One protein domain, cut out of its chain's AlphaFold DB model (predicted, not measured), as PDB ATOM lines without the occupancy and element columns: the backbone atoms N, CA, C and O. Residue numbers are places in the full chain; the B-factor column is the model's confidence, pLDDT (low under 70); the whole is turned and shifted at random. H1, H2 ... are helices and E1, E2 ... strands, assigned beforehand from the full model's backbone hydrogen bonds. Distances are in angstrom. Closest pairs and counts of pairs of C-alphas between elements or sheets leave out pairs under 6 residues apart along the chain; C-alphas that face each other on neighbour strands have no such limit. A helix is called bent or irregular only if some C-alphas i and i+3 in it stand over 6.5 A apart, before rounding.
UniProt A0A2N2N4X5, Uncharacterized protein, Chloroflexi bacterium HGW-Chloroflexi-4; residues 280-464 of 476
ATOM      1  N   PHE A 280      22.611 -20.494 -30.476       53.34
ATOM      2  CA  PHE A 280      22.339 -21.068 -29.152       53.34
ATOM      3  C   PHE A 280      21.127 -20.415 -28.474       53.34
ATOM      4  O   PHE A 280      20.381 -21.091 -27.771       53.34
ATOM      5  N   ALA A 281      20.861 -19.138 -28.762       49.41
ATOM      6  CA  ALA A 281      19.716 -18.416 -28.226       49.41
ATOM      7  C   ALA A 281      18.378 -18.905 -28.815       49.41
ATOM      8  O   ALA A 281      17.344 -18.786 -28.171       49.41
ATOM      9  N   GLN A 282      18.400 -19.542 -29.992       45.62
ATOM     10  CA  GLN A 282      17.225 -20.203 -30.585       45.62
ATOM     11  C   GLN A 282      16.856 -21.523 -29.889       45.62
ATOM     12  O   GLN A 282      15.758 -22.036 -30.089       45.62
ATOM     13  N   ARG A 283      17.766 -22.094 -29.086       43.56
ATOM     14  CA  ARG A 283      17.546 -23.325 -28.306       43.56
ATOM     15  C   ARG A 283      17.150 -23.044 -26.852       43.56
ATOM     16  O   ARG A 283      16.995 -23.986 -26.080       43.56
ATOM     17  N   MET A 284      17.009 -21.773 -26.475       44.25
ATOM     18  CA  MET A 284      16.620 -21.358 -25.128       44.25
ATOM     19  C   MET A 284      15.088 -21.430 -24.991       44.25
ATOM     20  O   MET A 284      14.391 -20.823 -25.801       44.25
ATOM     21  N   PRO A 285      14.541 -22.088 -23.954       38.75
ATOM     22  CA  PRO A 285      13.145 -21.906 -23.553       38.75
ATOM     23  C   PRO A 285      12.918 -20.606 -22.756       38.75
ATOM     24  O   PRO A 285      11.785 -20.320 -22.383       38.75
ATOM     25  N   ALA A 286      13.980 -19.847 -22.457       39.72
ATOM     26  CA  ALA A 286      13.915 -18.642 -21.641       39.72
ATOM     27  C   ALA A 286      13.324 -17.460 -22.419       39.72
ATOM     28  O   ALA A 286      13.701 -17.186 -23.560       39.72
ATOM     29  N   ASP A 287      12.409 -16.753 -21.766       44.00
ATOM     30  CA  ASP A 287      11.758 -15.561 -22.279       44.00
ATOM     31  C   ASP A 287      12.809 -14.475 -22.567       44.00
ATOM     32  O   ASP A 287      13.408 -13.880 -21.667       44.00
ATOM     33  N   MET A 288      13.078 -14.227 -23.852       43.47
ATOM     34  CA  MET A 288      14.103 -13.284 -24.323       43.47
ATOM     35  C   MET A 288      13.895 -11.857 -23.779       43.47
ATOM     36  O   MET A 288      14.803 -11.031 -23.867       43.47
ATOM     37  N   SER A 289      12.724 -11.544 -23.212       42.03
ATOM     38  CA  SER A 289      12.432 -10.266 -22.564       42.03
ATOM     39  C   SER A 289      13.234 -10.020 -21.281       42.03
ATOM     40  O   SER A 289      13.730  -8.910 -21.116       42.03
ATOM     41  N   GLU A 290      13.392 -11.016 -20.399       44.66
ATOM     42  CA  GLU A 290      14.153 -10.892 -19.132       44.66
ATOM     43  C   GLU A 290      15.631 -10.670 -19.414       44.66
ATOM     44  O   GLU A 290      16.306  -9.825 -18.835       44.66
ATOM     45  N   LEU A 291      16.119 -11.404 -20.398       47.44
ATOM     46  CA  LEU A 291      17.492 -11.342 -20.826       47.44
ATOM     47  C   LEU A 291      17.770 -10.023 -21.566       47.44
ATOM     48  O   LEU A 291      18.790  -9.394 -21.323       47.44
ATOM     49  N   ASN A 292      16.834  -9.509 -22.371       47.72
ATOM     50  CA  ASN A 292      16.920  -8.147 -22.918       47.72
ATOM     51  C   ASN A 292      16.829  -7.051 -21.843       47.72
ATOM     52  O   ASN A 292      17.342  -5.954 -22.045       47.72
ATOM     53  N   MET A 293      16.190  -7.338 -20.714       49.16
ATOM     54  CA  MET A 293      16.015  -6.431 -19.584       49.16
ATOM     55  C   MET A 293      17.273  -6.339 -18.717       49.16
ATOM     56  O   MET A 293      17.757  -5.231 -18.491       49.16
ATOM     57  N   VAL A 294      17.857  -7.476 -18.318       49.69
ATOM     58  CA  VAL A 294      19.188  -7.521 -17.684       49.69
ATOM     59  C   VAL A 294      20.198  -6.816 -18.590       49.69
ATOM     60  O   VAL A 294      21.016  -6.028 -18.125       49.69
ATOM     61  N   MET A 295      20.073  -7.018 -19.904       53.22
ATOM     62  CA  MET A 295      20.938  -6.382 -20.887       53.22
ATOM     63  C   MET A 295      20.726  -4.877 -21.058       53.22
ATOM     64  O   MET A 295      21.711  -4.164 -21.201       53.22
ATOM     65  N   GLY A 296      19.490  -4.375 -21.014       50.78
ATOM     66  CA  GLY A 296      19.224  -2.934 -21.065       50.78
ATOM     67  C   GLY A 296      19.749  -2.205 -19.826       50.78
ATOM     68  O   GLY A 296      20.290  -1.108 -19.933       50.78
ATOM     69  N   ILE A 297      19.661  -2.849 -18.659       50.94
ATOM     70  CA  ILE A 297      20.234  -2.347 -17.407       50.94
ATOM     71  C   ILE A 297      21.769  -2.374 -17.485       50.94
ATOM     72  O   ILE A 297      22.407  -1.349 -17.236       50.94
ATOM     73  N   MET A 298      22.362  -3.489 -17.936       50.50
ATOM     74  CA  MET A 298      23.806  -3.603 -18.175       50.50
ATOM     75  C   MET A 298      24.328  -2.543 -19.140       50.50
ATOM     76  O   MET A 298      25.306  -1.884 -18.825       50.50
ATOM     77  N   GLU A 299      23.700  -2.358 -20.299       49.50
ATOM     78  CA  GLU A 299      24.133  -1.385 -21.308       49.50
ATOM     79  C   GLU A 299      24.019   0.064 -20.795       49.50
ATOM     80  O   GLU A 299      24.877   0.886 -21.111       49.50
ATOM     81  N   SER A 300      23.032   0.372 -19.941       45.75
ATOM     82  CA  SER A 300      22.861   1.703 -19.336       45.75
ATOM     83  C   SER A 300      23.898   2.038 -18.252       45.75
ATOM     84  O   SER A 300      24.340   3.183 -18.151       45.75
ATOM     85  N   GLU A 301      24.325   1.046 -17.470       44.31
ATOM     86  CA  GLU A 301      25.366   1.212 -16.453       44.31
ATOM     87  C   GLU A 301      26.764   1.135 -17.089       44.31
ATOM     88  O   GLU A 301      27.632   1.942 -16.771       44.31
ATOM     89  N   ILE A 302      26.964   0.268 -18.090       44.62
ATOM     90  CA  ILE A 302      28.192   0.186 -18.902       44.62
ATOM     91  C   ILE A 302      28.418   1.452 -19.736       44.62
ATOM     92  O   ILE A 302      29.562   1.871 -19.895       44.62
ATOM     93  N   GLY A 303      27.356   2.106 -20.213       39.38
ATOM     94  CA  GLY A 303      27.451   3.407 -20.881       39.38
ATOM     95  C   GLY A 303      27.901   4.545 -19.955       39.38
ATOM     96  O   GLY A 303      28.522   5.492 -20.412       39.38
ATOM     97  N   LYS A 304      27.669   4.454 -18.638       40.25
ATOM     98  CA  LYS A 304      28.206   5.422 -17.654       40.25
ATOM     99  C   LYS A 304      29.634   5.100 -17.210       40.25
ATOM    100  O   LYS A 304      30.305   5.941 -16.622       40.25
ATOM    101  N   LEU A 305      30.106   3.892 -17.509       42.66
ATOM    102  CA  LEU A 305      31.429   3.360 -17.175       42.66
ATOM    103  C   LEU A 305      32.513   3.738 -18.216       42.66
ATOM    104  O   LEU A 305      33.633   3.221 -18.178       42.66
ATOM    105  N   GLU A 306      32.178   4.663 -19.126       45.78
ATOM    106  CA  GLU A 306      32.890   5.081 -20.347       45.78
ATOM    107  C   GLU A 306      34.352   5.542 -20.170       45.78
ATOM    108  O   GLU A 306      35.090   5.596 -21.156       45.78
ATOM    109  N   ALA A 307      34.817   5.818 -18.947       39.78
ATOM    110  CA  ALA A 307      36.192   6.267 -18.696       39.78
ATOM    111  C   ALA A 307      36.962   5.472 -17.621       39.78
ATOM    112  O   ALA A 307      38.191   5.463 -17.653       39.78
ATOM    113  N   GLU A 308      36.285   4.766 -16.706       42.75
ATOM    114  CA  GLU A 308      36.910   4.280 -15.462       42.75
ATOM    115  C   GLU A 308      37.220   2.778 -15.421       42.75
ATOM    116  O   GLU A 308      38.116   2.379 -14.683       42.75
ATOM    117  N   VAL A 309      36.583   1.922 -16.228       46.50
ATOM    118  CA  VAL A 309      36.748   0.447 -16.116       46.50
ATOM    119  C   VAL A 309      38.179  -0.025 -16.390       46.50
ATOM    120  O   VAL A 309      38.599  -1.075 -15.905       46.50
ATOM    121  N   LYS A 310      38.969   0.749 -17.142       49.25
ATOM    122  CA  LYS A 310      40.385   0.425 -17.384       49.25
ATOM    123  C   LYS A 310      41.285   0.715 -16.177       49.25
ATOM    124  O   LYS A 310      42.406   0.206 -16.144       49.25
ATOM    125  N   GLU A 311      40.809   1.468 -15.188       50.31
ATOM    126  CA  GLU A 311      41.558   1.810 -13.971       50.31
ATOM    127  C   GLU A 311      40.861   1.338 -12.679       50.31
ATOM    128  O   GLU A 311      41.532   1.110 -11.669       50.31
ATOM    129  N   ASN A 312      39.548   1.082 -12.708       64.44
ATOM    130  CA  ASN A 312      38.750   0.711 -11.544       64.44
ATOM    131  C   ASN A 312      38.541  -0.813 -11.438       64.44
ATOM    132  O   ASN A 312      37.621  -1.404 -12.008       64.44
ATOM    133  N   ARG A 313      39.414  -1.457 -10.654       74.69
ATOM    134  CA  ARG A 313      39.412  -2.911 -10.397       74.69
ATOM    135  C   ARG A 313      38.103  -3.416  -9.783       74.69
ATOM    136  O   ARG A 313      37.709  -4.541 -10.072       74.69
ATOM    137  N   TYR A 314      37.430  -2.594  -8.980       72.81
ATOM    138  CA  TYR A 314      36.172  -2.960  -8.330       72.81
ATOM    139  C   TYR A 314      35.058  -3.193  -9.356       72.81
ATOM    140  O   TYR A 314      34.397  -4.229  -9.334       72.81
ATOM    141  N   GLN A 315      34.915  -2.277 -10.319       70.12
ATOM    142  CA  GLN A 315      33.920  -2.385 -11.392       70.12
ATOM    143  C   GLN A 315      34.152  -3.629 -12.265       70.12
ATOM    144  O   GLN A 315      33.195  -4.268 -12.702       70.12
ATOM    145  N   PHE A 316      35.416  -4.015 -12.487       83.00
ATOM    146  CA  PHE A 316      35.737  -5.261 -13.183       83.00
ATOM    147  C   PHE A 316      35.161  -6.482 -12.455       83.00
ATOM    148  O   PHE A 316      34.468  -7.281 -13.081       83.00
ATOM    149  N   PHE A 317      35.404  -6.625 -11.147       83.38
ATOM    150  CA  PHE A 317      34.898  -7.777 -10.392       83.38
ATOM    151  C   PHE A 317      33.374  -7.783 -10.302       83.38
ATOM    152  O   PHE A 317      32.778  -8.828 -10.536       83.38
ATOM    153  N   GLN A 318      32.740  -6.623 -10.106       74.75
ATOM    154  CA  GLN A 318      31.278  -6.516 -10.154       74.75
ATOM    155  C   GLN A 318      30.696  -7.001 -11.487       74.75
ATOM    156  O   GLN A 318      29.654  -7.650 -11.509       74.75
ATOM    157  N   MET A 319      31.368  -6.715 -12.605       77.88
ATOM    158  CA  MET A 319      30.939  -7.202 -13.916       77.88
ATOM    159  C   MET A 319      31.066  -8.726 -14.031       77.88
ATOM    160  O   MET A 319      30.196  -9.374 -14.606       77.88
ATOM    161  N   MET A 320      32.139  -9.312 -13.490       88.56
ATOM    162  CA  MET A 320      32.322 -10.769 -13.498       88.56
ATOM    163  C   MET A 320      31.274 -11.463 -12.624       88.56
ATOM    164  O   MET A 320      30.691 -12.455 -13.056       88.56
ATOM    165  N   GLU A 321      31.004 -10.916 -11.436       83.19
ATOM    166  CA  GLU A 321      29.946 -11.376 -10.529       83.19
ATOM    167  C   GLU A 321      28.575 -11.291 -11.195       83.19
ATOM    168  O   GLU A 321      27.852 -12.278 -11.216       83.19
ATOM    169  N   LEU A 322      28.255 -10.175 -11.855       75.69
ATOM    170  CA  LEU A 322      27.003 -10.018 -12.593       75.69
ATOM    171  C   LEU A 322      26.819 -11.084 -13.683       75.69
ATOM    172  O   LEU A 322      25.742 -11.665 -13.817       75.69
ATOM    173  N   ILE A 323      27.869 -11.346 -14.467       83.06
ATOM    174  CA  ILE A 323      27.840 -12.384 -15.500       83.06
ATOM    175  C   ILE A 323      27.614 -13.760 -14.858       83.06
ATOM    176  O   ILE A 323      26.769 -14.523 -15.323       83.06
ATOM    177  N   TYR A 324      28.336 -14.080 -13.786       87.88
ATOM    178  CA  TYR A 324      28.225 -15.354 -13.078       87.88
ATOM    179  C   TYR A 324      26.838 -15.562 -12.446       87.88
ATOM    180  O   TYR A 324      26.172 -16.571 -12.709       87.88
ATOM    181  N   ASP A 325      26.351 -14.567 -11.710       78.94
ATOM    182  CA  ASP A 325      25.100 -14.608 -10.948       78.94
ATOM    183  C   ASP A 325      23.858 -14.666 -11.839       78.94
ATOM    184  O   ASP A 325      22.808 -15.130 -11.398       78.94
ATOM    185  N   GLY A 326      23.978 -14.303 -13.123       73.94
ATOM    186  CA  GLY A 326      22.903 -14.453 -14.104       73.94
ATOM    187  C   GLY A 326      22.295 -15.864 -14.148       73.94
ATOM    188  O   GLY A 326      21.118 -16.018 -14.473       73.94
ATOM    189  N   SER A 327      23.066 -16.902 -13.818       76.94
ATOM    190  CA  SER A 327      22.577 -18.284 -13.743       76.94
ATOM    191  C   SER A 327      22.989 -19.042 -12.474       76.94
ATOM    192  O   SER A 327      22.417 -20.098 -12.224       76.94
ATOM    193  N   HIS A 328      23.920 -18.522 -11.663       80.62
ATOM    194  CA  HIS A 328      24.494 -19.218 -10.495       80.62
ATOM    195  C   HIS A 328      24.024 -18.656  -9.143       80.62
ATOM    196  O   HIS A 328      24.742 -18.730  -8.150       80.62
ATOM    197  N   TYR A 329      22.815 -18.094  -9.088       73.19
ATOM    198  CA  TYR A 329      22.223 -17.636  -7.833       73.19
ATOM    199  C   TYR A 329      21.703 -18.807  -6.983       73.19
ATOM    200  O   TYR A 329      21.303 -19.850  -7.507       73.19
ATOM    201  N   LYS A 330      21.674 -18.607  -5.660       66.56
ATOM    202  CA  LYS A 330      21.234 -19.612  -4.679       66.56
ATOM    203  C   LYS A 330      19.800 -20.072  -4.967       66.56
ATOM    204  O   LYS A 330      18.881 -19.256  -5.016       66.56
ATOM    205  N   GLY A 331      19.606 -21.378  -5.130       60.88
ATOM    206  CA  GLY A 331      18.322 -21.985  -5.491       60.88
ATOM    207  C   GLY A 331      17.938 -21.827  -6.967       60.88
ATOM    208  O   GLY A 331      16.785 -22.072  -7.322       60.88
ATOM    209  N   GLY A 332      18.871 -21.408  -7.823       65.94
ATOM    210  CA  GLY A 332      18.658 -21.293  -9.261       65.94
ATOM    211  C   GLY A 332      18.718 -22.638 -10.003       65.94
ATOM    212  O   GLY A 332      19.208 -23.636  -9.464       65.94
ATOM    213  N   PRO A 333      18.272 -22.685 -11.274       67.94
ATOM    214  CA  PRO A 333      18.242 -23.917 -12.072       67.94
ATOM    215  C   PRO A 333      19.610 -24.588 -12.257       67.94
ATOM    216  O   PRO A 333      19.692 -25.812 -12.341       67.94
ATOM    217  N   VAL A 334      20.703 -23.818 -12.307       79.06
ATOM    218  CA  VAL A 334      22.055 -24.389 -12.433       79.06
ATOM    219  C   VAL A 334      22.445 -25.154 -11.169       79.06
ATOM    220  O   VAL A 334      22.953 -26.268 -11.267       79.06
ATOM    221  N   GLU A 335      22.167 -24.598  -9.987       73.00
ATOM    222  CA  GLU A 335      22.492 -25.238  -8.708       73.00
ATOM    223  C   GLU A 335      21.615 -26.474  -8.452       73.00
ATOM    224  O   GLU A 335      22.116 -27.509  -8.018       73.00
ATOM    225  N   ILE A 336      20.311 -26.382  -8.741       70.25
ATOM    226  CA  ILE A 336      19.347 -27.447  -8.424       70.25
ATOM    227  C   ILE A 336      19.359 -28.565  -9.473       70.25
ATOM    228  O   ILE A 336      19.281 -29.743  -9.124       70.25
ATOM    229  N   GLU A 337      19.433 -28.213 -10.757       76.75
ATOM    230  CA  GLU A 337      19.159 -29.138 -11.864       76.75
ATOM    231  C   GLU A 337      20.369 -29.361 -12.776       76.75
ATOM    232  O   GLU A 337      20.268 -30.099 -13.755       76.75
ATOM    233  N   SER A 338      21.521 -28.738 -12.485       80.06
ATOM    234  CA  SER A 338      22.666 -28.707 -13.410       80.06
ATOM    235  C   SER A 338      22.272 -28.174 -14.797       80.06
ATOM    236  O   SER A 338      22.771 -28.640 -15.825       80.06
ATOM    237  N   ALA A 339      21.333 -27.220 -14.834       79.06
ATOM    238  CA  ALA A 339      20.847 -26.626 -16.070       79.06
ATOM    239  C   ALA A 339      21.970 -25.904 -16.836       79.06
ATOM    240  O   ALA A 339      22.944 -25.423 -16.256       79.06
ATOM    241  N   TYR A 340      21.815 -25.783 -18.157       80.44
ATOM    242  CA  TYR A 340      22.715 -24.966 -18.973       80.44
ATOM    243  C   TYR A 340      22.650 -23.494 -18.505       80.44
ATOM    244  O   TYR A 340      21.540 -22.959 -18.414       80.44
ATOM    245  N   PRO A 341      23.787 -22.816 -18.236       85.12
ATOM    246  CA  PRO A 341      23.827 -21.467 -17.659       85.12
ATOM    247  C   PRO A 341      23.529 -20.376 -18.704       85.12
ATOM    248  O   PRO A 341      24.355 -19.516 -19.012       85.12
ATOM    249  N   SER A 342      22.332 -20.435 -19.285       75.62
ATOM    250  CA  SER A 342      21.866 -19.630 -20.420       75.62
ATOM    251  C   SER A 342      22.122 -18.138 -20.273       75.62
ATOM    252  O   SER A 342      22.649 -17.493 -21.182       75.62
ATOM    253  N   THR A 343      21.733 -17.593 -19.126       71.88
ATOM    254  CA  THR A 343      21.799 -16.160 -18.867       71.88
ATOM    255  C   THR A 343      23.255 -15.746 -18.750       71.88
ATOM    256  O   THR A 343      23.681 -14.866 -19.487       71.88
ATOM    257  N   SER A 344      24.058 -16.437 -17.937       83.88
ATOM    258  CA  SER A 344      25.483 -16.131 -17.796       83.88
ATOM    259  C   SER A 344      26.241 -16.193 -19.128       83.88
ATOM    260  O   SER A 344      27.046 -15.307 -19.417       83.88
ATOM    261  N   ILE A 345      25.954 -17.180 -19.988       87.62
ATOM    262  CA  ILE A 345      26.576 -17.277 -21.322       87.62
ATOM    263  C   ILE A 345      26.176 -16.125 -22.225       87.62
ATOM    264  O   ILE A 345      27.020 -15.574 -22.927       87.62
ATOM    265  N   MET A 346      24.915 -15.716 -22.195       77.75
ATOM    266  CA  MET A 346      24.473 -14.579 -22.983       77.75
ATOM    267  C   MET A 346      25.057 -13.250 -22.487       77.75
ATOM    268  O   MET A 346      25.468 -12.429 -23.310       77.75
ATOM    269  N   LEU A 347      25.118 -13.038 -21.167       78.06
ATOM    270  CA  LEU A 347      25.734 -11.845 -20.577       78.06
ATOM    271  C   LEU A 347      27.213 -11.773 -20.968       78.06
ATOM    272  O   LEU A 347      27.679 -10.730 -21.425       78.06
ATOM    273  N   LEU A 348      27.930 -12.901 -20.892       90.06
ATOM    274  CA  LEU A 348      29.319 -12.993 -21.336       90.06
ATOM    275  C   LEU A 348      29.456 -12.770 -22.849       90.06
ATOM    276  O   LEU A 348      30.322 -12.008 -23.275       90.06
ATOM    277  N   TYR A 349      28.591 -13.376 -23.671       87.50
ATOM    278  CA  TYR A 349      28.578 -13.171 -25.122       87.50
ATOM    279  C   TYR A 349      28.451 -11.685 -25.447       87.50
ATOM    280  O   TYR A 349      29.279 -11.137 -26.175       87.50
ATOM    281  N   ARG A 350      27.448 -11.006 -24.883       76.88
ATOM    282  CA  ARG A 350      27.225  -9.588 -25.162       76.88
ATOM    283  C   ARG A 350      28.330  -8.711 -24.604       76.88
ATOM    284  O   ARG A 350      28.784  -7.835 -25.329       76.88
ATOM    285  N   PHE A 351      28.822  -8.984 -23.396       84.06
ATOM    286  CA  PHE A 351      29.996  -8.304 -22.848       84.06
ATOM    287  C   PHE A 351      31.172  -8.342 -23.829       84.06
ATOM    288  O   PHE A 351      31.761  -7.304 -24.126       84.06
ATOM    289  N   LEU A 352      31.481  -9.510 -24.399       87.50
ATOM    290  CA  LEU A 352      32.557  -9.653 -25.382       87.50
ATOM    291  C   LEU A 352      32.248  -8.951 -26.717       87.50
ATOM    292  O   LEU A 352      33.164  -8.430 -27.351       87.50
ATOM    293  N   HIS A 353      30.981  -8.907 -27.137       85.38
ATOM    294  CA  HIS A 353      30.547  -8.331 -28.419       85.38
ATOM    295  C   HIS A 353      30.172  -6.842 -28.358       85.38
ATOM    296  O   HIS A 353      29.797  -6.266 -29.381       85.38
ATOM    297  N   MET A 354      30.295  -6.188 -27.202       77.00
ATOM    298  CA  MET A 354      30.164  -4.734 -27.104       77.00
ATOM    299  C   MET A 354      31.182  -4.047 -28.016       77.00
ATOM    300  O   MET A 354      32.337  -4.467 -28.096       77.00
ATOM    301  N   HIS A 355      30.783  -2.942 -28.657       72.88
ATOM    302  CA  HIS A 355      31.644  -2.199 -29.588       72.88
ATOM    303  C   HIS A 355      33.024  -1.882 -28.982       72.88
ATOM    304  O   HIS A 355      34.054  -2.072 -29.627       72.88
ATOM    305  N   GLN A 356      33.053  -1.489 -27.707       71.75
ATOM    306  CA  GLN A 356      34.279  -1.204 -26.956       71.75
ATOM    307  C   GLN A 356      35.173  -2.425 -26.700       71.75
ATOM    308  O   GLN A 356      36.386  -2.271 -26.601       71.75
ATOM    309  N   ASN A 357      34.601  -3.628 -26.625       81.69
ATOM    310  CA  ASN A 357      35.314  -4.881 -26.375       81.69
ATOM    311  C   ASN A 357      35.650  -5.631 -27.665       81.69
ATOM    312  O   ASN A 357      36.273  -6.688 -27.612       81.69
ATOM    313  N   LYS A 358      35.353  -5.056 -28.836       85.75
ATOM    314  CA  LYS A 358      35.773  -5.608 -30.127       85.75
ATOM    315  C   LYS A 358      37.276  -5.952 -30.178       85.75
ATOM    316  O   LYS A 358      37.590  -7.066 -30.601       85.75
ATOM    317  N   PRO A 359      38.213  -5.101 -29.696       87.81
ATOM    318  CA  PRO A 359      39.631  -5.464 -29.670       87.81
ATOM    319  C   PRO A 359      39.931  -6.658 -28.753       87.81
ATOM    320  O   PRO A 359      40.807  -7.461 -29.066       87.81
ATOM    321  N   LEU A 360      39.213  -6.787 -27.631       91.12
ATOM    322  CA  LEU A 360      39.321  -7.939 -26.735       91.12
ATOM    323  C   LEU A 360      38.825  -9.209 -27.435       91.12
ATOM    324  O   LEU A 360      39.536 -10.209 -27.443       91.12
ATOM    325  N   LEU A 361      37.651  -9.167 -28.067       91.62
ATOM    326  CA  LEU A 361      37.072 -10.306 -28.778       91.62
ATOM    327  C   LEU A 361      37.997 -10.827 -29.886       91.62
ATOM    328  O   LEU A 361      38.248 -12.029 -29.964       91.62
ATOM    329  N   GLU A 362      38.565  -9.934 -30.700       92.12
ATOM    330  CA  GLU A 362      39.521 -10.303 -31.754       92.12
ATOM    331  C   GLU A 362      40.777 -10.978 -31.171       92.12
ATOM    332  O   GLU A 362      41.254 -11.997 -31.688       92.12
ATOM    333  N   GLN A 363      41.296 -10.454 -30.055       92.69
ATOM    334  CA  GLN A 363      42.436 -11.044 -29.356       92.69
ATOM    335  C   GLN A 363      42.095 -12.405 -28.738       92.69
ATOM    336  O   GLN A 363      42.908 -13.328 -28.829       92.69
ATOM    337  N   LEU A 364      40.896 -12.568 -28.169       94.12
ATOM    338  CA  LEU A 364      40.417 -13.841 -27.630       94.12
ATOM    339  C   LEU A 364      40.269 -14.887 -28.735       94.12
ATOM    340  O   LEU A 364      40.808 -15.982 -28.601       94.12
ATOM    341  N   GLN A 365      39.643 -14.549 -29.862       94.06
ATOM    342  CA  GLN A 365      39.528 -15.438 -31.023       94.06
ATOM    343  C   GLN A 365      40.903 -15.881 -31.550       94.06
ATOM    344  O   GLN A 365      41.112 -17.049 -31.894       94.06
ATOM    345  N   ALA A 366      41.875 -14.966 -31.614       92.19
ATOM    346  CA  ALA A 366      43.235 -15.288 -32.038       92.19
ATOM    347  C   ALA A 366      43.991 -16.140 -31.002       92.19
ATOM    348  O   ALA A 366      44.675 -17.102 -31.366       92.19
ATOM    349  N   GLY A 367      43.868 -15.806 -29.716       90.94
ATOM    350  CA  GLY A 367      44.501 -16.514 -28.604       90.94
ATOM    351  C   GLY A 367      43.963 -17.932 -28.434       90.94
ATOM    352  O   GLY A 367      44.742 -18.878 -28.300       90.94
ATOM    353  N   TYR A 368      42.647 -18.105 -28.544       93.25
ATOM    354  CA  TYR A 368      41.985 -19.389 -28.347       93.25
ATOM    355  C   TYR A 368      42.367 -20.424 -29.418       93.25
ATOM    356  O   TYR A 368      42.495 -21.611 -29.125       93.25
ATOM    357  N   LYS A 369      42.693 -19.999 -30.648       89.81
ATOM    358  CA  LYS A 369      43.252 -20.901 -31.679       89.81
ATOM    359  C   LYS A 369      44.520 -21.623 -31.206       89.81
ATOM    360  O   LYS A 369      44.725 -22.785 -31.557       89.81
ATOM    361  N   LYS A 370      45.364 -20.961 -30.401       89.25
ATOM    362  CA  LYS A 370      46.575 -21.570 -29.825       89.25
ATOM    363  C   LYS A 370      46.224 -22.598 -28.752       89.25
ATOM    364  O   LYS A 370      46.814 -23.674 -28.741       89.25
ATOM    365  N   VAL A 371      45.223 -22.299 -27.920       90.00
ATOM    366  CA  VAL A 371      44.679 -23.228 -26.918       90.00
ATOM    367  C   VAL A 371      44.180 -24.506 -27.595       90.00
ATOM    368  O   VAL A 371      44.668 -25.589 -27.278       90.00
ATOM    369  N   VAL A 372      43.312 -24.384 -28.605       88.06
ATOM    370  CA  VAL A 372      42.782 -25.528 -29.373       88.06
ATOM    371  C   VAL A 372      43.899 -26.349 -30.014       88.06
ATOM    372  O   VAL A 372      43.884 -27.576 -29.961       88.06
ATOM    373  N   PHE A 373      44.902 -25.698 -30.609       87.62
ATOM    374  CA  PHE A 373      46.034 -26.413 -31.202       87.62
ATOM    375  C   PHE A 373      46.854 -27.174 -30.148       87.62
ATOM    376  O   PHE A 373      47.300 -28.296 -30.394       87.62
ATOM    377  N   SER A 374      47.020 -26.587 -28.961       89.00
ATOM    378  CA  SER A 374      47.788 -27.183 -27.867       89.00
ATOM    379  C   SER A 374      47.098 -28.365 -27.176       89.00
ATOM    380  O   SER A 374      47.793 -29.166 -26.564       89.00
ATOM    381  N   GLN A 375      45.780 -28.559 -27.339       84.06
ATOM    382  CA  GLN A 375      45.068 -29.745 -26.818       84.06
ATOM    383  C   GLN A 375      45.618 -31.068 -27.370       84.06
ATOM    384  O   GLN A 375      45.496 -32.110 -26.735       84.06
ATOM    385  N   ARG A 376      46.234 -31.040 -28.558       82.94
ATOM    386  CA  ARG A 376      46.855 -32.215 -29.194       82.94
ATOM    387  C   ARG A 376      48.300 -32.451 -28.747       82.94
ATOM    388  O   ARG A 376      48.959 -33.349 -29.263       82.94
ATOM    389  N   GLN A 377      48.816 -31.605 -27.860       87.88
ATOM    390  CA  GLN A 377      50.190 -31.642 -27.372       87.88
ATOM    391  C   GLN A 377      50.239 -32.208 -25.949       87.88
ATOM    392  O   GLN A 377      49.214 -32.513 -25.344       87.88
ATOM    393  N   ALA A 378      51.446 -32.357 -25.396       86.38
ATOM    394  CA  ALA A 378      51.594 -32.811 -24.019       86.38
ATOM    395  C   ALA A 378      50.968 -31.811 -23.028       86.38
ATOM    396  O   ALA A 378      51.034 -30.593 -23.216       86.38
ATOM    397  N   LEU A 379      50.420 -32.346 -21.936       86.31
ATOM    398  CA  LEU A 379      49.669 -31.618 -20.910       86.31
ATOM    399  C   LEU A 379      50.327 -30.306 -20.419       86.31
ATOM    400  O   LEU A 379      49.613 -29.308 -20.310       86.31
ATOM    401  N   PRO A 380      51.656 -30.227 -20.179       87.81
ATOM    402  CA  PRO A 380      52.289 -28.968 -19.781       87.81
ATOM    403  C   PRO A 380      52.135 -27.843 -20.814       87.81
ATOM    404  O   PRO A 380      51.950 -26.690 -20.431       87.81
ATOM    405  N   PHE A 381      52.163 -28.166 -22.112       87.69
ATOM    406  CA  PHE A 381      51.986 -27.180 -23.181       87.69
ATOM    407  C   PHE A 381      50.543 -26.695 -23.263       87.69
ATOM    408  O   PHE A 381      50.318 -25.496 -23.420       87.69
ATOM    409  N   PHE A 382      49.568 -27.597 -23.128       88.56
ATOM    410  CA  PHE A 382      48.156 -27.212 -23.080       88.56
ATOM    411  C   PHE A 382      47.878 -26.287 -21.886       88.56
ATOM    412  O   PHE A 382      47.321 -25.202 -22.051       88.56
ATOM    413  N   ARG A 383      48.376 -26.660 -20.701       90.25
ATOM    414  CA  ARG A 383      48.257 -25.868 -19.472       90.25
ATOM    415  C   ARG A 383      48.890 -24.478 -19.599       90.25
ATOM    416  O   ARG A 383      48.279 -23.494 -19.182       90.25
ATOM    417  N   ASP A 384      50.092 -24.378 -20.168       90.12
ATOM    418  CA  ASP A 384      50.767 -23.091 -20.383       90.12
ATOM    419  C   ASP A 384      49.992 -22.212 -21.376       90.12
ATOM    420  O   ASP A 384      49.774 -21.033 -21.108       90.12
ATOM    421  N   ASN A 385      49.487 -22.777 -22.478       92.06
ATOM    422  CA  ASN A 385      48.681 -22.021 -23.444       92.06
ATOM    423  C   ASN A 385      47.344 -21.545 -22.855       92.06
ATOM    424  O   ASN A 385      46.972 -20.400 -23.098       92.06
ATOM    425  N   MET A 386      46.662 -22.363 -22.047       91.88
ATOM    426  CA  MET A 386      45.468 -21.949 -21.290       91.88
ATOM    427  C   MET A 386      45.790 -20.817 -20.310       91.88
ATOM    428  O   MET A 386      45.118 -19.791 -20.283       91.88
ATOM    429  N   THR A 387      46.882 -20.954 -19.556       92.88
ATOM    430  CA  THR A 387      47.317 -19.930 -18.596       92.88
ATOM    431  C   THR A 387      47.637 -18.605 -19.297       92.88
ATOM    432  O   THR A 387      47.231 -17.545 -18.827       92.88
ATOM    433  N   ARG A 388      48.332 -18.651 -20.442       92.62
ATOM    434  CA  ARG A 388      48.619 -17.475 -21.282       92.62
ATOM    435  C   ARG A 388      47.362 -16.874 -21.888       92.62
ATOM    436  O   ARG A 388      47.267 -15.659 -21.971       92.62
ATOM    437  N   PHE A 389      46.406 -17.699 -22.304       94.69
ATOM    438  CA  PHE A 389      45.124 -17.223 -22.809       94.69
ATOM    439  C   PHE A 389      44.387 -16.393 -21.749       94.69
ATOM    440  O   PHE A 389      43.973 -15.273 -22.028       94.69
ATOM    441  N   TYR A 390      44.324 -16.865 -20.506       95.06
ATOM    442  CA  TYR A 390      43.690 -16.102 -19.429       95.06
ATOM    443  C   TYR A 390      44.472 -14.845 -19.046       95.06
ATOM    444  O   TYR A 390      43.906 -13.754 -19.020       95.06
ATOM    445  N   TRP A 391      45.775 -14.972 -18.784       94.06
ATOM    446  CA  TRP A 391      46.588 -13.851 -18.313       94.06
ATOM    447  C   TRP A 391      46.883 -12.816 -19.388       94.06
ATOM    448  O   TRP A 391      46.693 -11.623 -19.172       94.06
ATOM    449  N   ASP A 392      47.384 -13.265 -20.532       92.75
ATOM    450  CA  ASP A 392      48.031 -12.385 -21.500       92.75
ATOM    451  C   ASP A 392      47.042 -11.847 -22.542       92.75
ATOM    452  O   ASP A 392      47.402 -10.934 -23.285       92.75
ATOM    453  N   VAL A 393      45.823 -12.403 -22.590       92.75
ATOM    454  CA  VAL A 393      44.751 -11.985 -23.503       92.75
ATOM    455  C   VAL A 393      43.605 -11.336 -22.730       92.75
ATOM    456  O   VAL A 393      43.402 -10.134 -22.860       92.75
ATOM    457  N   PHE A 394      42.883 -12.098 -21.898       94.19
ATOM    458  CA  PHE A 394      41.698 -11.574 -21.208       94.19
ATOM    459  C   PHE A 394      42.059 -10.587 -20.094       94.19
ATOM    460  O   PHE A 394      41.687  -9.419 -20.145       94.19
ATOM    461  N   LEU A 395      42.827 -11.029 -19.099       92.69
ATOM    462  CA  LEU A 395      43.122 -10.229 -17.906       92.69
ATOM    463  C   LEU A 395      44.005  -9.014 -18.212       92.69
ATOM    464  O   LEU A 395      43.789  -7.933 -17.663       92.69
ATOM    465  N   ARG A 396      44.952  -9.157 -19.146       90.25
ATOM    466  CA  ARG A 396      45.795  -8.050 -19.608       90.25
ATOM    467  C   ARG A 396      44.990  -6.896 -20.201       90.25
ATOM    468  O   ARG A 396      45.397  -5.748 -20.043       90.25
ATOM    469  N   TYR A 397      43.871  -7.178 -20.868       88.56
ATOM    470  CA  TYR A 397      43.002  -6.139 -21.427       88.56
ATOM    471  C   TYR A 397      42.442  -5.201 -20.343       88.56
ATOM    472  O   TYR A 397      42.277  -4.009 -20.587       88.56
ATOM    473  N   PHE A 398      42.243  -5.723 -19.129       86.69
ATOM    474  CA  PHE A 398      41.801  -4.982 -17.944       86.69
ATOM    475  C   PHE A 398      42.968  -4.576 -17.027       86.69
ATOM    476  O   PHE A 398      42.788  -4.385 -15.829       86.69
ATOM    477  N   ASN A 399      44.185  -4.465 -17.574       84.44
ATOM    478  CA  ASN A 399      45.398  -4.051 -16.860       84.44
ATOM    479  C   ASN A 399      45.819  -4.957 -15.684       84.44
ATOM    480  O   ASN A 399      46.615  -4.548 -14.833       84.44
ATOM    481  N   PHE A 400      45.368  -6.214 -15.650       87.94
ATOM    482  CA  PHE A 400      45.909  -7.197 -14.716       87.94
ATOM    483  C   PHE A 400      47.199  -7.819 -15.259       87.94
ATOM    484  O   PHE A 400      47.316  -8.163 -16.436       87.94
ATOM    485  N   GLY A 401      48.177  -7.989 -14.371       84.81
ATOM    486  CA  GLY A 401      49.467  -8.605 -14.666       84.81
ATOM    487  C   GLY A 401      49.785  -9.753 -13.713       84.81
ATOM    488  O   GLY A 401      49.237  -9.851 -12.614       84.81
ATOM    489  N   ARG A 402      50.707 -10.621 -14.133       88.12
ATOM    490  CA  ARG A 402      51.167 -11.756 -13.321       88.12
ATOM    491  C   ARG A 402      51.958 -11.277 -12.101       88.12
ATOM    492  O   ARG A 402      52.708 -10.311 -12.188       88.12
ATOM    493  N   GLY A 403      51.851 -12.014 -10.995       79.62
ATOM    494  CA  GLY A 403      52.638 -11.776  -9.775       79.62
ATOM    495  C   GLY A 403      52.045 -10.748  -8.808       79.62
ATOM    496  O   GLY A 403      52.650 -10.499  -7.769       79.62
ATOM    497  N   GLY A 404      50.880 -10.176  -9.126       82.06
ATOM    498  CA  GLY A 404      50.130  -9.301  -8.227       82.06
ATOM    499  C   GLY A 404      49.174 -10.053  -7.296       82.06
ATOM    500  O   GLY A 404      49.282 -11.264  -7.093       82.06
ATOM    501  N   SER A 405      48.206  -9.313  -6.756       84.50
ATOM    502  CA  SER A 405      47.218  -9.812  -5.794       84.50
ATOM    503  C   SER A 405      46.129 -10.715  -6.388       84.50
ATOM    504  O   SER A 405      45.384 -11.350  -5.649       84.50
ATOM    505  N   LEU A 406      46.049 -10.795  -7.718       90.62
ATOM    506  CA  LEU A 406      45.231 -11.762  -8.441       90.62
ATOM    507  C   LEU A 406      46.118 -12.929  -8.885       90.62
ATOM    508  O   LEU A 406      47.175 -12.725  -9.488       90.62
ATOM    509  N   LYS A 407      45.690 -14.160  -8.620       92.19
ATOM    510  CA  LYS A 407      46.367 -15.381  -9.063       92.19
ATOM    511  C   LYS A 407      45.385 -16.226  -9.860       92.19
ATOM    512  O   LYS A 407      44.300 -16.512  -9.382       92.19
ATOM    513  N   VAL A 408      45.800 -16.667 -11.043       92.94
ATOM    514  CA  VAL A 408      45.065 -17.653 -11.842       92.94
ATOM    515  C   VAL A 408      45.961 -18.858 -12.037       92.94
ATOM    516  O   VAL A 408      47.081 -18.729 -12.543       92.94
ATOM    517  N   LYS A 409      45.471 -20.016 -11.610       91.19
ATOM    518  CA  LYS A 409      46.095 -21.320 -11.816       91.19
ATOM    519  C   LYS A 409      45.234 -22.120 -12.776       91.19
ATOM    520  O   LYS A 409      44.026 -21.975 -12.778       91.19
ATOM    521  N   VAL A 410      45.861 -22.975 -13.570       91.31
ATOM    522  CA  VAL A 410      45.150 -24.006 -14.329       91.31
ATOM    523  C   VAL A 410      45.416 -25.332 -13.633       91.31
ATOM    524  O   VAL A 410      46.588 -25.703 -13.460       91.31
ATOM    525  N   GLU A 411      44.351 -25.991 -13.195       90.00
ATOM    526  CA  GLU A 411      44.375 -27.242 -12.442       90.00
ATOM    527  C   GLU A 411      43.938 -28.419 -13.313       90.00
ATOM    528  O   GLU A 411      43.217 -28.270 -14.297       90.00
ATOM    529  N   VAL A 412      44.462 -29.595 -12.979       85.50
ATOM    530  CA  VAL A 412      44.156 -30.852 -13.661       85.50
ATOM    531  C   VAL A 412      43.402 -31.710 -12.652       85.50
ATOM    532  O   VAL A 412      43.964 -31.936 -11.575       85.50
ATOM    533  N   PRO A 413      42.181 -32.180 -12.968       83.75
ATOM    534  CA  PRO A 413      41.389 -32.966 -12.034       83.75
ATOM    535  C   PRO A 413      42.146 -34.186 -11.517       83.75
ATOM    536  O   PRO A 413      42.854 -34.871 -12.263       83.75
ATOM    537  N   SER A 414      41.993 -34.455 -10.224       80.38
ATOM    538  CA  SER A 414      42.569 -35.632  -9.572       80.38
ATOM    539  C   SER A 414      41.547 -36.768  -9.467       80.38
ATOM    540  O   SER A 414      40.348 -36.569  -9.660       80.38
ATOM    541  N   PHE A 415      42.013 -37.984  -9.171       60.38
ATOM    542  CA  PHE A 415      41.160 -39.163  -9.006       60.38
ATOM    543  C   PHE A 415      40.317 -39.018  -7.722       60.38
ATOM    544  O   PHE A 415      40.753 -39.403  -6.641       60.38
ATOM    545  N   GLY A 416      39.148 -38.386  -7.834       69.12
ATOM    546  CA  GLY A 416      38.284 -38.001  -6.709       69.12
ATOM    547  C   GLY A 416      37.634 -36.625  -6.872       69.12
ATOM    548  O   GLY A 416      36.723 -36.295  -6.119       69.12
ATOM    549  N   ASP A 417      38.080 -35.842  -7.853       73.69
ATOM    550  CA  ASP A 417      37.437 -34.592  -8.239       73.69
ATOM    551  C   ASP A 417      36.102 -34.868  -8.958       73.69
ATOM    552  O   ASP A 417      35.978 -35.838  -9.712       73.69
ATOM    553  N   SER A 418      35.095 -34.027  -8.722       73.00
ATOM    554  CA  SER A 418      33.819 -34.078  -9.448       73.00
ATOM    555  C   SER A 418      33.945 -33.533 -10.873       73.00
ATOM    556  O   SER A 418      33.047 -33.739 -11.692       73.00
ATOM    557  N   ARG A 419      35.058 -32.855 -11.182       76.75
ATOM    558  CA  ARG A 419      35.355 -32.291 -12.500       76.75
ATOM    559  C   ARG A 419      36.076 -33.289 -13.404       76.75
ATOM    560  O   ARG A 419      36.980 -34.006 -12.987       76.75
ATOM    561  N   SER A 420      35.704 -33.295 -14.683       73.69
ATOM    562  CA  SER A 420      36.313 -34.146 -15.715       73.69
ATOM    563  C   SER A 420      37.308 -33.416 -16.624       73.69
ATOM    564  O   SER A 420      38.055 -34.068 -17.351       73.69
ATOM    565  N   GLU A 421      37.330 -32.082 -16.605       80.69
ATOM    566  CA  GLU A 421      38.110 -31.252 -17.530       80.69
ATOM    567  C   GLU A 421      39.118 -30.361 -16.803       80.69
ATOM    568  O   GLU A 421      38.989 -30.114 -15.614       80.69
ATOM    569  N   ILE A 422      40.138 -29.880 -17.516       84.31
ATOM    570  CA  ILE A 422      41.137 -28.940 -16.988       84.31
ATOM    571  C   ILE A 422      40.489 -27.563 -16.834       84.31
ATOM    572  O   ILE A 422      39.987 -27.017 -17.814       84.31
ATOM    573  N   TYR A 423      40.564 -26.979 -15.639       89.25
ATOM    574  CA  TYR A 423      39.832 -25.759 -15.292       89.25
ATOM    575  C   TYR A 423      40.746 -24.688 -14.671       89.25
ATOM    576  O   TYR A 423      41.790 -25.010 -14.084       89.25
ATOM    577  N   PRO A 424      40.422 -23.391 -14.833       93.19
ATOM    578  CA  PRO A 424      41.086 -22.329 -14.095       93.19
ATOM    579  C   PRO A 424      40.629 -22.301 -12.632       93.19
ATOM    580  O   PRO A 424      39.508 -22.664 -12.317       93.19
ATOM    581  N   VAL A 425      41.486 -21.796 -11.751       92.94
ATOM    582  CA  VAL A 425      41.160 -21.425 -10.371       92.94
ATOM    583  C   VAL A 425      41.724 -20.042 -10.113       92.94
ATOM    584  O   VAL A 425      42.923 -19.799 -10.303       92.94
ATOM    585  N   VAL A 426      40.852 -19.138  -9.687       94.12
ATOM    586  CA  VAL A 426      41.192 -17.772  -9.303       94.12
ATOM    587  C   VAL A 426      41.373 -17.696  -7.794       94.12
ATOM    588  O   VAL A 426      40.611 -18.290  -7.045       94.12
ATOM    589  N   ILE A 427      42.394 -16.962  -7.356       91.38
ATOM    590  CA  ILE A 427      42.641 -16.647  -5.949       91.38
ATOM    591  C   ILE A 427      42.968 -15.155  -5.843       91.38
ATOM    592  O   ILE A 427      43.866 -14.666  -6.540       91.38
ATOM    593  N   ILE A 428      42.282 -14.446  -4.956       88.69
ATOM    594  CA  ILE A 428      42.442 -13.021  -4.672       88.69
ATOM    595  C   ILE A 428      43.083 -12.891  -3.289       88.69
ATOM    596  O   ILE A 428      42.488 -13.200  -2.264       88.69
ATOM    597  N   THR A 429      44.335 -12.437  -3.246       84.38
ATOM    598  CA  THR A 429      45.079 -12.300  -1.983       84.38
ATOM    599  C   THR A 429      44.934 -10.931  -1.330       84.38
ATOM    600  O   THR A 429      45.286 -10.788  -0.164       84.38
ATOM    601  N   ASP A 430      44.472  -9.928  -2.076       81.44
ATOM    602  CA  ASP A 430      44.232  -8.573  -1.579       81.44
ATOM    603  C   ASP A 430      42.774  -8.190  -1.825       81.44
ATOM    604  O   ASP A 430      42.371  -7.879  -2.948       81.44
ATOM    605  N   TRP A 431      41.982  -8.254  -0.761       73.94
ATOM    606  CA  TRP A 431      40.549  -7.991  -0.802       73.94
ATOM    607  C   TRP A 431      40.230  -6.501  -0.993       73.94
ATOM    608  O   TRP A 431      39.109  -6.174  -1.370       73.94
ATOM    609  N   GLU A 432      41.199  -5.592  -0.822       71.06
ATOM    610  CA  GLU A 432      41.005  -4.160  -1.103       71.06
ATOM    611  C   GLU A 432      40.691  -3.911  -2.589       71.06
ATOM    612  O   GLU A 432      40.062  -2.917  -2.940       71.06
ATOM    613  N   MET A 433      41.038  -4.851  -3.476       72.56
ATOM    614  CA  MET A 433      40.637  -4.815  -4.890       72.56
ATOM    615  C   MET A 433      39.124  -4.959  -5.107       72.56
ATOM    616  O   MET A 433      38.636  -4.618  -6.183       72.56
ATOM    617  N   LEU A 434      38.407  -5.473  -4.105       71.69
ATOM    618  CA  LEU A 434      36.958  -5.677  -4.100       71.69
ATOM    619  C   LEU A 434      36.217  -4.547  -3.367       71.69
ATOM    620  O   LEU A 434      35.009  -4.639  -3.165       71.69
ATOM    621  N   ARG A 435      36.911  -3.481  -2.949       65.06
ATOM    622  CA  ARG A 435      36.306  -2.351  -2.236       65.06
ATOM    623  C   ARG A 435      35.909  -1.233  -3.208       65.06
ATOM    624  O   ARG A 435      36.744  -0.733  -3.957       65.06
ATOM    625  N   GLY A 436      34.646  -0.806  -3.147       59.62
ATOM    626  CA  GLY A 436      34.145   0.398  -3.821       59.62
ATOM    627  C   GLY A 436      34.229   1.666  -2.956       59.62
ATOM    628  O   GLY A 436      34.576   1.609  -1.776       59.62
ATOM    629  N   GLU A 437      33.854   2.817  -3.527       48.41
ATOM    630  CA  GLU A 437      33.843   4.129  -2.842       48.41
ATOM    631  C   GLU A 437      32.885   4.202  -1.638       48.41
ATOM    632  O   GLU A 437      33.061   5.021  -0.739       48.41
ATOM    633  N   GLU A 438      31.895   3.309  -1.580       45.62
ATOM    634  CA  GLU A 438      30.857   3.258  -0.543       45.62
ATOM    635  C   GLU A 438      31.345   2.685   0.810       45.62
ATOM    636  O   GLU A 438      30.567   2.568   1.756       45.62
ATOM    637  N   GLY A 439      32.641   2.381   0.951       45.22
ATOM    638  CA  GLY A 439      33.206   1.817   2.178       45.22
ATOM    639  C   GLY A 439      32.928   0.318   2.338       45.22
ATOM    640  O   GLY A 439      32.402  -0.338   1.446       45.22
ATOM    641  N   TYR A 440      33.390  -0.262   3.451       37.22
ATOM    642  CA  TYR A 440      33.461  -1.715   3.666       37.22
ATOM    643  C   TYR A 440      32.103  -2.415   3.482       37.22
ATOM    644  O   TYR A 440      31.173  -2.200   4.256       37.22
ATOM    645  N   VAL A 441      32.023  -3.290   2.481       44.34
ATOM    646  CA  VAL A 441      30.887  -4.179   2.247       44.34
ATOM    647  C   VAL A 441      31.148  -5.475   3.012       44.34
ATOM    648  O   VAL A 441      31.978  -6.285   2.606       44.34
ATOM    649  N   SER A 442      30.426  -5.694   4.112       40.19
ATOM    650  CA  SER A 442      30.542  -6.906   4.944       40.19
ATOM    651  C   SER A 442      30.144  -8.214   4.232       40.19
ATOM    652  O   SER A 442      30.213  -9.270   4.848       40.19
ATOM    653  N   SER A 443      29.733  -8.164   2.957       43.75
ATOM    654  CA  SER A 443      29.366  -9.329   2.136       43.75
ATOM    655  C   SER A 443      30.450  -9.773   1.140       43.75
ATOM    656  O   SER A 443      30.186 -10.637   0.313       43.75
ATOM    657  N   GLY A 444      31.639  -9.163   1.146       49.75
ATOM    658  CA  GLY A 444      32.715  -9.499   0.208       49.75
ATOM    659  C   GLY A 444      33.619 -10.623   0.707       49.75
ATOM    660  O   GLY A 444      34.795 -10.373   0.969       49.75
ATOM    661  N   GLU A 445      33.115 -11.852   0.847       60.06
ATOM    662  CA  GLU A 445      34.041 -12.988   0.846       60.06
ATOM    663  C   GLU A 445      34.728 -13.022  -0.530       60.06
ATOM    664  O   GLU A 445      34.030 -13.047  -1.547       60.06
ATOM    665  N   PRO A 446      36.075 -13.043  -0.608       73.06
ATOM    666  CA  PRO A 446      36.772 -13.141  -1.890       73.06
ATOM    667  C   PRO A 446      36.331 -14.377  -2.681       73.06
ATOM    668  O   PRO A 446      36.408 -14.362  -3.904       73.06
ATOM    669  N   ALA A 447      35.789 -15.392  -2.001       82.69
ATOM    670  CA  ALA A 447      35.255 -16.609  -2.588       82.69
ATOM    671  C   ALA A 447      34.217 -16.357  -3.694       82.69
ATOM    672  O   ALA A 447      34.265 -17.034  -4.718       82.69
ATOM    673  N   HIS A 448      33.300 -15.389  -3.544       83.50
ATOM    674  CA  HIS A 448      32.295 -15.134  -4.589       83.50
ATOM    675  C   HIS A 448      32.929 -14.535  -5.847       83.50
ATOM    676  O   HIS A 448      32.750 -15.065  -6.941       83.50
ATOM    677  N   ALA A 449      33.758 -13.501  -5.682       85.81
ATOM    678  CA  ALA A 449      34.508 -12.885  -6.776       85.81
ATOM    679  C   ALA A 449      35.471 -13.880  -7.456       85.81
ATOM    680  O   ALA A 449      35.630 -13.878  -8.681       85.81
ATOM    681  N   GLU A 450      36.111 -14.750  -6.669       91.56
ATOM    682  CA  GLU A 450      36.959 -15.845  -7.141       91.56
ATOM    683  C   GLU A 450      36.157 -16.856  -7.963       91.56
ATOM    684  O   GLU A 450      36.583 -17.203  -9.066       91.56
ATOM    685  N   ASN A 451      34.992 -17.293  -7.475       91.06
ATOM    686  CA  ASN A 451      34.097 -18.204  -8.189       91.06
ATOM    687  C   ASN A 451      33.590 -17.577  -9.488       91.06
ATOM    688  O   ASN A 451      33.652 -18.214 -10.540       91.06
ATOM    689  N   ALA A 452      33.170 -16.315  -9.437       91.25
ATOM    690  CA  ALA A 452      32.663 -15.588 -10.586       91.25
ATOM    691  C   ALA A 452      33.721 -15.435 -11.683       91.25
ATOM    692  O   ALA A 452      33.489 -15.813 -12.834       91.25
ATOM    693  N   LEU A 453      34.920 -14.947 -11.341       94.69
ATOM    694  CA  LEU A 453      35.994 -14.828 -12.325       94.69
ATOM    695  C   LEU A 453      36.479 -16.205 -12.795       94.69
ATOM    696  O   LEU A 453      36.755 -16.369 -13.983       94.69
ATOM    697  N   THR A 454      36.551 -17.204 -11.910       95.56
ATOM    698  CA  THR A 454      36.869 -18.589 -12.293       95.56
ATOM    699  C   THR A 454      35.899 -19.076 -13.358       95.56
ATOM    700  O   THR A 454      36.334 -19.530 -14.416       95.56
ATOM    701  N   TRP A 455      34.600 -18.900 -13.123       95.00
ATOM    702  CA  TRP A 455      33.562 -19.307 -14.051       95.00
ATOM    703  C   TRP A 455      33.624 -18.536 -15.368       95.00
ATOM    704  O   TRP A 455      33.488 -19.146 -16.420       95.00
ATOM    705  N   VAL A 456      33.880 -17.225 -15.363       95.69
ATOM    706  CA  VAL A 456      34.017 -16.453 -16.612       95.69
ATOM    707  C   VAL A 456      35.208 -16.946 -17.443       95.69
ATOM    708  O   VAL A 456      35.084 -17.142 -18.656       95.69
ATOM    709  N   LEU A 457      36.357 -17.193 -16.804       96.38
ATOM    710  CA  LEU A 457      37.538 -17.746 -17.475       96.38
ATOM    711  C   LEU A 457      37.274 -19.161 -18.011       96.38
ATOM    712  O   LEU A 457      37.647 -19.488 -19.141       96.38
ATOM    713  N   GLU A 458      36.620 -19.999 -17.215       93.94
ATOM    714  CA  GLU A 458      36.233 -21.355 -17.597       93.94
ATOM    715  C   GLU A 458      35.197 -21.342 -18.728       93.94
ATOM    716  O   GLU A 458      35.330 -22.079 -19.703       93.94
ATOM    717  N   GLY A 459      34.226 -20.434 -18.672       92.69
ATOM    718  CA  GLY A 459      33.151 -20.288 -19.643       92.69
ATOM    719  C   GLY A 459      33.661 -19.916 -21.032       92.69
ATOM    720  O   GLY A 459      33.194 -20.473 -22.025       92.69
ATOM    721  N   MET A 460      34.706 -19.080 -21.114       94.12
ATOM    722  CA  MET A 460      35.427 -18.831 -22.371       94.12
ATOM    723  C   MET A 460      36.042 -20.099 -22.976       94.12
ATOM    724  O   MET A 460      36.261 -20.147 -24.185       94.12
ATOM    725  N   HIS A 461      36.344 -21.116 -22.167       90.94
ATOM    726  CA  HIS A 461      36.840 -22.398 -22.653       90.94
ATOM    727  C   HIS A 461      35.719 -23.369 -23.009       90.94
ATOM    728  O   HIS A 461      35.700 -23.849 -24.144       90.94
ATOM    729  N   LEU A 462      34.795 -23.617 -22.079       90.06
ATOM    730  CA  LEU A 462      33.722 -24.604 -22.219       90.06
ATOM    731  C   LEU A 462      32.706 -24.218 -23.298       90.06
ATOM    732  O   LEU A 462      32.265 -25.060 -24.078       90.06
ATOM    733  N   TYR A 463      32.383 -22.929 -23.392       92.19
ATOM    734  CA  TYR A 463      31.348 -22.402 -24.282       92.19
ATOM    735  C   TYR A 463      31.944 -21.527 -25.387       92.19
ATOM    736  O   TYR A 463      31.294 -20.630 -25.918       92.19
ATOM    737  N   ALA A 464      33.195 -21.796 -25.772       90.38
ATOM    738  CA  ALA A 464      33.922 -21.038 -26.790       90.38
ATOM    739  C   ALA A 464      33.168 -20.930 -28.129       90.38
ATOM    740  O   ALA A 464      33.324 -19.949 -28.855       90.38
TER     741      ALA A 464
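This is residues 280 to 464 of the 476 residues of an uncharacterized protein of Chloroflexi bacterium HGW-Chloroflexi-4 (UniProt A0A2N2N4X5). Helix H8 runs through the middle, with H2 crossing it on one side and the two-stranded hairpin of E1 and E2 packed on its other side. A long helical hairpin, H5 and H6, covers E1 with H6; H4 packs on H2, and H1 lies on the far side of H4 from H5 and H6, meeting H4 with residues 291 to 295 alone. The 185 printed residues include eight named helices and two named strands, in the order H1 to H6, E1, E2, H7, H8, the class being mostly helix and the sheet antiparallel. The whole is compact, with a radius of gyration of the C-alphas of 16.7 A, and spans 45 by 40 by 34 A; residues 414 to 419 stick out.

Start with H1, residues 288 to 304, which only just touches H4, residues 342 to 353, with 3 pairs of C-alphas within 8 A, the closest Leu 291 and Thr 343 at 6.8 A. Next comes the hub, H2, residues 313 to 328, which touches H4 at Gly 326 and Ser 344, their closest C-alphas, 4.8 A apart. H2 also touches H8, residues 446 to 462, with the C-alphas of Glu 321 and Ala 452 closest at 5.0 A; their steep tilt is 68 degrees, only just short of about perpendicular. H3, residues 333 to 337, touches H2 only at the corner, the C-alphas of His 328 and Val 334 being closest at 6.0 A. H5, residues 355 to 374, and H6, residues 379 to 397, form a helical hairpin at a shallow tilt of 8 degrees, opposite ways; their closest C-alphas, Ser 374 and Phe 382, are 4.8 A apart. Look then at the hairpin of E1, residues 406 to 411, and E2, residues 423 to 428: N 409 and O 425 are within hydrogen-bond range at 2.9 A, as are N 425 and O 409 at 2.7 A. The closest C-alphas of H6 and E1 are Thr 387 and Val 410, 6.3 A apart; those of E2 and H8 are Val 426 and Glu 450, 5.1 A apart. H7, residues 431 to 434, touches H2 at residues 313 to 317, the C-alphas of Tyr 314 and Leu 434 being closest at 5.1 A. Every O i to N i+4 pair is within hydrogen-bond range in H3 and H4, against 12 of 13 in H1, 11 of 12 in H2, 12 of 16 in H5, 12 of 15 in H6 and 12 of 13 in H8; H7 is too short for such a pair.

Find C-alpha 288 at (14.103, -13.284, -24.323), where H1 begins its 24.4 A. H2 measures 22.1 A, H4 16.3 A, H5 29.8 A and H6 26.3 A; H5 is irregular, C-alphas 356 and 359 being 7.4 A apart. E1 measures 16.0 A and E2 16.8 A. H8 runs 23.5 A to C-alpha 462 at (33.722, -24.604, -22.219).

The printed part has no cut, and its farthest C-alphas, Arg 376 and Glu 438, are 48.3 A apart. The links E1 to E2 and H7 to H8 are long, 11 residues each. The model's mean pLDDT over the printed part is 75.6; 50 residues are under 70, namely 280 to 312, 330 to 333, 415 to 416 and 435 to 445.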